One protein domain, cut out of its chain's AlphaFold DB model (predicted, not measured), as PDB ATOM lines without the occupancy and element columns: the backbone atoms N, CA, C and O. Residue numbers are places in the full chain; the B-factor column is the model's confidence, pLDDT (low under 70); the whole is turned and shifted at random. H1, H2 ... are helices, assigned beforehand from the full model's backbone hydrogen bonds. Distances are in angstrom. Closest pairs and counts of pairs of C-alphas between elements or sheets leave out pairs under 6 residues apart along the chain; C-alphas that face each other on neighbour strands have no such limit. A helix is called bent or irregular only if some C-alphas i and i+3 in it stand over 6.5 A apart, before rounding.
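This is residues 5 to 64 of the 89 residues of an uncharacterized protein of Clohesyomyces aquaticus (UniProt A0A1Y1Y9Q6). What shape does the backbone draw? Going from the first printed residue, helix H1 leads to the narrow end of a flat, open V, residues 24 to 38 make a loop beyond that end, and helix H2 runs back as the other arm. Past a kink in H2, residues 62 to 64 turn toward the side of H1. What is it made of, and how large is it? The class is all helix: 60 residues are printed, with two named helices in the order H1, H2 and no named strand. The whole is only just extended, close to loose, with a radius of gyration of the C-alphas of 16.1 A and spans of 48 by 30 by 9 A.

How do the helices stand to each other? H1, residues 5 to 23, and H2, residues 39 to 61, are near each other: 6 pairs of C-alphas are within 10 A, the closest 8.3 A apart. Which parts stand free? Residues 5 to 19 of H1 and residues 44 to 49 of H2 stand free. Do the backbones keep their helical pairs? In H1 every O i to N i+4 pair is within hydrogen-bond range; in H2 16 of 19 are.

Where is H1? It begins at C-alpha 5 (34.910, 33.424, 125.032) and is 26.8 A long from first to last C-alpha. Where is H2, and is it even? It runs 30.7 A from C-alpha 39 to C-alpha 61 at (38.745, 13.051, 140.557). It has a kink of 56 degrees near residue 55 and is irregular, with C-alphas 56 and 59 7.7 A apart.

How far does it reach? The two C-alphas farthest apart, those of Pro 30 and Thr 63, are 48.7 A apart. Is the trace whole and confident? The printed part has no cut, and 15 residues make the long link from H1 to H2. The mean pLDDT of the printed part is 92.7, and no printed residue is under 70.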
ATOM      1  N   SER A   5      35.224  33.886 123.669       84.38
ATOM      2  CA  SER A   5      34.910  33.424 125.032       84.38
ATOM      3  C   SER A   5      36.110  33.542 125.983       84.38
ATOM      4  O   SER A   5      35.994  34.108 127.066       84.38
ATOM      5  N   LYS A   6      37.296  33.094 125.550       87.44
ATOM      6  CA  LYS A   6      38.526  33.145 126.358       87.44
ATOM      7  C   LYS A   6      38.950  34.574 126.744       87.44
ATOM      8  O   LYS A   6      39.151  34.798 127.935       87.44
ATOM      9  N   PRO A   7      39.078  35.541 125.809       92.50
ATOM     10  CA  PRO A   7      39.475  36.901 126.170       92.50
ATOM     11  C   PRO A   7      38.416  37.616 127.016       92.50
ATOM     12  O   PRO A   7      38.777  38.289 127.975       92.50
ATOM     13  N   VAL A   8      37.122  37.431 126.732       93.94
ATOM     14  CA  VAL A   8      36.049  38.038 127.541       93.94
ATOM     15  C   VAL A   8      36.056  37.480 128.964       93.94
ATOM     16  O   VAL A   8      35.971  38.248 129.918       93.94
ATOM     17  N   ASN A   9      36.229  36.164 129.125       93.06
ATOM     18  CA  ASN A   9      36.327  35.555 130.448       93.06
ATOM     19  C   ASN A   9      37.573  36.041 131.206       93.06
ATOM     20  O   ASN A   9      37.495  36.321 132.396       93.06
ATOM     21  N   ALA A  10      38.709  36.211 130.520       95.31
ATOM     22  CA  ALA A  10      39.909  36.776 131.131       95.31
ATOM     23  C   ALA A  10      39.664  38.205 131.645       95.31
ATOM     24  O   ALA A  10      39.966  38.489 132.800       95.31
ATOM     25  N   VAL A  11      39.044  39.073 130.835       96.50
ATOM     26  CA  VAL A  11      38.676  40.439 131.250       96.50
ATOM     27  C   VAL A  11      37.726  40.416 132.448       96.50
ATOM     28  O   VAL A  11      37.932  41.168 133.399       96.50
ATOM     29  N   ALA A  12      36.721  39.534 132.442       96.00
ATOM     30  CA  ALA A  12      35.785  39.392 133.554       96.00
ATOM     31  C   ALA A  12      36.497  38.972 134.850       96.00
ATOM     32  O   ALA A  12      36.298  39.599 135.889       96.00
ATOM     33  N   VAL A  13      37.373  37.965 134.788       96.12
ATOM     34  CA  VAL A  13      38.168  37.517 135.942       96.12
ATOM     35  C   VAL A  13      39.071  38.641 136.448       96.12
ATOM     36  O   VAL A  13      39.080  38.921 137.644       96.12
ATOM     37  N   THR A  14      39.783  39.337 135.556       97.50
ATOM     38  CA  THR A  14      40.637  40.474 135.929       97.50
ATOM     39  C   THR A  14      39.836  41.582 136.608       97.50
ATOM     40  O   THR A  14      40.271  42.101 137.636       97.50
ATOM     41  N   TRP A  15      38.658  41.918 136.079       97.31
ATOM     42  CA  TRP A  15      37.781  42.924 136.671       97.31
ATOM     43  C   TRP A  15      37.319  42.521 138.074       97.31
ATOM     44  O   TRP A  15      37.428  43.318 139.004       97.31
ATOM     45  N   VAL A  16      36.882  41.271 138.255       95.81
ATOM     46  CA  VAL A  16      36.467  40.735 139.562       95.81
ATOM     47  C   VAL A  16      37.619  40.769 140.569       95.81
ATOM     48  O   VAL A  16      37.424  41.189 141.713       95.81
ATOM     49  N   CYS A  17      38.834  40.388 140.167       95.06
ATOM     50  CA  CYS A  17      40.012  40.493 141.028       95.06
ATOM     51  C   CYS A  17      40.295  41.947 141.431       95.06
ATOM     52  O   CYS A  17      40.531  42.221 142.606       95.06
ATOM     53  N   PHE A  18      40.230  42.881 140.478       96.12
ATOM     54  CA  PHE A  18      40.484  44.300 140.721       96.12
ATOM     55  C   PHE A  18      39.501  44.909 141.728       96.12
ATOM     56  O   PHE A  18      39.929  45.490 142.728       96.12
ATOM     57  N   ILE A  19      38.192  44.732 141.517       96.06
ATOM     58  CA  ILE A  19      37.182  45.270 142.440       96.06
ATOM     59  C   ILE A  19      37.294  44.633 143.829       96.06
ATOM     60  O   ILE A  19      37.112  45.325 144.825       96.06
ATOM     61  N   SER A  20      37.650  43.347 143.911       94.44
ATOM     62  CA  SER A  20      37.795  42.651 145.194       94.44
ATOM     63  C   SER A  20      38.898  43.288 146.038       94.44
ATOM     64  O   SER A  20      38.680  43.567 147.212       94.44
ATOM     65  N   ILE A  21      40.052  43.600 145.430       92.69
ATOM     66  CA  ILE A  21      41.168  44.279 146.111       92.69
ATOM     67  C   ILE A  21      40.725  45.633 146.674       92.69
ATOM     68  O   ILE A  21      41.039  45.947 147.819       92.69
ATOM     69  N   ILE A  22      39.975  46.419 145.897       94.00
ATOM     70  CA  ILE A  22      39.482  47.727 146.347       94.00
ATOM     71  C   ILE A  22      38.521  47.575 147.526       94.00
ATOM     72  O   ILE A  22      38.628  48.311 148.504       94.00
ATOM     73  N   LEU A  23      37.605  46.609 147.452       92.38
ATOM     74  CA  LEU A  23      36.608  46.366 148.495       92.38
ATOM     75  C   LEU A  23      37.232  45.920 149.820       92.38
ATOM     76  O   LEU A  23      36.641  46.141 150.873       92.38
ATOM     77  N   PHE A  24      38.425  45.329 149.788       94.06
ATOM     78  CA  PHE A  24      39.163  44.962 150.992       94.06
ATOM     79  C   PHE A  24      39.821  46.145 151.708       94.06
ATOM     80  O   PHE A  24      40.246  45.989 152.853       94.06
ATOM     81  N   PHE A  25      39.900  47.327 151.091       92.81
ATOM     82  CA  PHE A  25      40.417  48.502 151.781       92.81
ATOM     83  C   PHE A  25      39.402  49.080 152.781       92.81
ATOM     84  O   PHE A  25      38.190  49.034 152.555       92.81
ATOM     85  N   PRO A  26      39.883  49.659 153.894       92.19
ATOM     86  CA  PRO A  26      39.033  50.371 154.836       92.19
ATOM     87  C   PRO A  26      38.502  51.673 154.225       92.19
ATOM     88  O   PRO A  26      39.195  52.354 153.468       92.19
ATOM     89  N   ALA A  27      37.281  52.049 154.607       88.62
ATOM     90  CA  ALA A  27      36.619  53.250 154.091       88.62
ATOM     91  C   ALA A  27      37.222  54.562 154.627       88.62
ATOM     92  O   ALA A  27      37.064  55.614 154.008       88.62
ATOM     93  N   THR A  28      37.899  54.523 155.780       89.62
ATOM     94  CA  THR A  28      38.425  55.713 156.460       89.62
ATOM     95  C   THR A  28      39.903  55.566 156.818       89.62
ATOM     96  O   THR A  28      40.402  54.475 157.093       89.62
ATOM     97  N   LYS A  29      40.620  56.697 156.799       89.06
ATOM     98  CA  LYS A  29      42.023  56.812 157.229       89.06
ATOM     99  C   LYS A  29      42.096  57.657 158.511       89.06
ATOM    100  O   LYS A  29      41.325  58.610 158.611       89.06
ATOM    101  N   PRO A  30      43.027  57.380 159.444       90.88
ATOM    102  CA  PRO A  30      44.034  56.312 159.423       90.88
ATOM    103  C   PRO A  30      43.434  54.916 159.657       90.88
ATOM    104  O   PRO A  30      42.377  54.776 160.271       90.88
ATOM    105  N   VAL A  31      44.104  53.879 159.147       91.25
ATOM    106  CA  VAL A  31      43.654  52.488 159.310       91.25
ATOM    107  C   VAL A  31      43.918  52.041 160.737       91.25
ATOM    108  O   VAL A  31      45.037  52.153 161.233       91.25
ATOM    109  N   THR A  32      42.887  51.519 161.387       92.94
ATOM    110  CA  THR A  32      42.977  50.953 162.734       92.94
ATOM    111  C   THR A  32      42.392  49.542 162.729       92.94
ATOM    112  O   THR A  32      41.540  49.247 161.891       92.94
ATOM    113  N   PRO A  33      42.781  48.655 163.662       90.75
ATOM    114  CA  PRO A  33      42.222  47.301 163.723       90.75
ATOM    115  C   PRO A  33      40.692  47.271 163.849       90.75
ATOM    116  O   PRO A  33      40.057  46.327 163.387       90.75
ATOM    117  N   ILE A  34      40.106  48.322 164.438       91.81
ATOM    118  CA  ILE A  34      38.656  48.468 164.593       91.81
ATOM    119  C   ILE A  34      37.957  48.891 163.286       91.81
ATOM    120  O   ILE A  34      36.800  48.534 163.093       91.81
ATOM    121  N   ASN A  35      38.630  49.622 162.379       91.50
ATOM    122  CA  ASN A  35      38.032  50.110 161.120       91.50
ATOM    123  C   ASN A  35      38.446  49.323 159.864       91.50
ATOM    124  O   ASN A  35      37.953  49.618 158.773       91.50
ATOM    125  N   MET A  36      39.357  48.356 160.000       94.75
ATOM    126  CA  MET A  36      39.851  47.553 158.885       94.75
ATOM    127  C   MET A  36      38.763  46.616 158.348       94.75
ATOM    128  O   MET A  36      38.044  45.977 159.117       94.75
ATOM    129  N   ASN A  37      38.673  46.475 157.022       95.25
ATOM    130  CA  ASN A  37      37.804  45.468 156.423       95.25
ATOM    131  C   ASN A  37      38.473  44.082 156.480       95.25
ATOM    132  O   ASN A  37      39.306  43.730 155.647       95.25
ATOM    133  N   TRP A  38      38.070  43.269 157.455       93.12
ATOM    134  CA  TRP A  38      38.608  41.922 157.679       93.12
ATOM    135  C   TRP A  38      38.132  40.864 156.668       93.12
ATOM    136  O   TRP A  38      38.562  39.710 156.744       93.12
ATOM    137  N   ALA A  39      37.306  41.234 155.681       93.50
ATOM    138  CA  ALA A  39      36.894  40.332 154.605       93.50
ATOM    139  C   ALA A  39      38.090  39.742 153.837       93.50
ATOM    140  O   ALA A  39      38.015  38.598 153.387       93.50
ATOM    141  N   ILE A  40      39.215  40.464 153.749       94.44
ATOM    142  CA  ILE A  40      40.445  39.957 153.124       94.44
ATOM    143  C   ILE A  40      40.978  38.693 153.806       94.44
ATOM    144  O   ILE A  40      41.390  37.759 153.122       94.44
ATOM    145  N   CYS A  41      40.947  38.625 155.139       95.00
ATOM    146  CA  CYS A  41      41.450  37.468 155.879       95.00
ATOM    147  C   CYS A  41      40.586  36.234 155.618       95.00
ATOM    148  O   CYS A  41      41.110  35.146 155.383       95.00
ATOM    149  N   VAL A  42      39.263  36.417 155.597       95.50
ATOM    150  CA  VAL A  42      38.306  35.347 155.288       95.50
ATOM    151  C   VAL A  42      38.468  34.880 153.841       95.50
ATOM    152  O   VAL A  42      38.560  33.680 153.587       95.50
ATOM    153  N   ALA A  43      38.572  35.812 152.891       94.06
ATOM    154  CA  ALA A  43      38.775  35.495 151.481       94.06
ATOM    155  C   ALA A  43      40.090  34.731 151.248       94.06
ATOM    156  O   ALA A  43      40.090  33.711 150.559       94.06
ATOM    157  N   ALA A  44      41.192  35.174 151.862       94.44
ATOM    158  CA  ALA A  44      42.486  34.501 151.776       94.44
ATOM    159  C   ALA A  44      42.438  33.083 152.365       94.44
ATOM    160  O   ALA A  44      42.973  32.151 151.764       94.44
ATOM    161  N   PHE A  45      41.754  32.901 153.499       97.12
ATOM    162  CA  PHE A  45      41.567  31.585 154.107       97.12
ATOM    163  C   PHE A  45      40.787  30.634 153.191       97.12
ATOM    164  O   PHE A  45      41.236  29.516 152.949       97.12
ATOM    165  N   ILE A  46      39.657  31.079 152.631       96.56
ATOM    166  CA  ILE A  46      38.838  30.259 151.726       96.56
ATOM    167  C   ILE A  46      39.617  29.919 150.450       96.56
ATOM    168  O   ILE A  46      39.603  28.766 150.016       96.56
ATOM    169  N   ALA A  47      40.326  30.891 149.868       94.69
ATOM    170  CA  ALA A  47      41.152  30.672 148.685       94.69
ATOM    171  C   ALA A  47      42.255  29.638 148.951       94.69
ATOM    172  O   ALA A  47      42.428  28.710 148.162       94.69
ATOM    173  N   LEU A  48      42.959  29.751 150.084       97.12
ATOM    174  CA  LEU A  48      43.987  28.794 150.483       97.12
ATOM    175  C   LEU A  48      43.394  27.406 150.736       97.12
ATOM    176  O   LEU A  48      43.916  26.422 150.220       97.12
ATOM    177  N   PHE A  49      42.293  27.314 151.483       97.19
ATOM    178  CA  PHE A  49      41.628  26.048 151.780       97.19
ATOM    179  C   PHE A  49      41.167  25.340 150.500       97.19
ATOM    180  O   PHE A  49      41.450  24.159 150.300       97.19
ATOM    181  N   SER A  50      40.515  26.078 149.597       96.31
ATOM    182  CA  SER A  50      40.085  25.570 148.294       96.31
ATOM    183  C   SER A  50      41.272  25.094 147.452       96.31
ATOM    184  O   SER A  50      41.228  24.001 146.885       96.31
ATOM    185  N   MET A  51      42.362  25.865 147.423       95.56
ATOM    186  CA  MET A  51      43.578  25.512 146.695       95.56
ATOM    187  C   MET A  51      44.222  24.242 147.266       95.56
ATOM    188  O   MET A  51      44.527  23.317 146.514       95.56
ATOM    189  N   VAL A  52      44.373  24.150 148.589       97.06
ATOM    190  CA  VAL A  52      44.899  22.957 149.270       97.06
ATOM    191  C   VAL A  52      44.039  21.739 148.954       97.06
ATOM    192  O   VAL A  52      44.577  20.715 148.546       97.06
ATOM    193  N   TRP A  53      42.714  21.849 149.064       95.50
ATOM    194  CA  TRP A  53      41.790  20.763 148.730       95.50
ATOM    195  C   TRP A  53      41.918  20.310 147.268       95.50
ATOM    196  O   TRP A  53      41.959  19.109 146.971       95.50
ATOM    197  N   TRP A  54      42.043  21.271 146.346       94.56
ATOM    198  CA  TRP A  54      42.252  20.999 144.928       94.56
ATOM    199  C   TRP A  54      43.517  20.178 144.682       94.56
ATOM    200  O   TRP A  54      43.463  19.147 144.004       94.56
ATOM    201  N   TYR A  55      44.641  20.594 145.270       94.44
ATOM    202  CA  TYR A  55      45.919  19.898 145.122       94.44
ATOM    203  C   TYR A  55      45.987  18.578 145.897       94.44
ATOM    204  O   TYR A  55      46.631  17.645 145.416       94.44
ATOM    205  N   ALA A  56      45.307  18.470 147.040       93.56
ATOM    206  CA  ALA A  56      45.299  17.269 147.870       93.56
ATOM    207  C   ALA A  56      44.643  16.072 147.166       93.56
ATOM    208  O   ALA A  56      45.113  14.943 147.300       93.56
ATOM    209  N   GLY A  57      43.592  16.296 146.372       88.75
ATOM    210  CA  GLY A  57      42.939  15.179 145.689       88.75
ATOM    211  C   GLY A  57      41.896  15.541 144.648       88.75
ATOM    212  O   GLY A  57      41.770  14.806 143.671       88.75
ATOM    213  N   ALA A  58      41.193  16.671 144.779       88.69
ATOM    214  CA  ALA A  58      40.067  16.961 143.887       88.69
ATOM    215  C   ALA A  58      40.485  17.065 142.409       88.69
ATOM    216  O   ALA A  58      39.748  16.610 141.536       88.69
ATOM    217  N   ARG A  59      41.712  17.528 142.121       87.00
ATOM    218  CA  ARG A  59      42.266  17.546 140.755       87.00
ATOM    219  C   ARG A  59      42.368  16.171 140.085       87.00
ATOM    220  O   ARG A  59      42.487  16.114 138.869       87.00
ATOM    221  N   LYS A  60      42.415  15.078 140.859       86.69
ATOM    222  CA  LYS A  60      42.533  13.702 140.341       86.69
ATOM    223  C   LYS A  60      41.170  13.080 140.037       86.69
ATOM    224  O   LYS A  60      41.098  12.170 139.223       86.69
ATOM    225  N   THR A  61      40.116  13.570 140.685       84.94
ATOM    226  CA  THR A  61      38.745  13.051 140.557       84.94
ATOM    227  C   THR A  61      37.872  13.944 139.668       84.94
ATOM    228  O   THR A  61      36.762  13.566 139.306       84.94
ATOM    229  N   TYR A  62      38.350  15.136 139.299       82.56
ATOM    230  CA  TYR A  62      37.619  16.057 138.434       82.56
ATOM    231  C   TYR A  62      37.615  15.582 136.974       82.56
ATOM    232  O   TYR A  62      38.632  15.647 136.283       82.56
ATOM    233  N   THR A  63      36.446  15.160 136.493       82.25
ATOM    234  CA  THR A  63      36.191  14.878 135.075       82.25
ATOM    235  C   THR A  63      35.567  16.112 134.430       82.25
ATOM    236  O   THR A  63      34.481  16.537 134.824       82.25
ATOM    237  N   GLY A  64      36.263  16.707 133.459       79.81
ATOM    238  CA  GLY A  64      35.775  17.884 132.737       79.81
ATOM    239  C   GLY A  64      34.557  17.585 131.843       79.81
ATOM    240  O   GLY A  64      34.291  16.421 131.535       79.81
TER     241      GLY A  64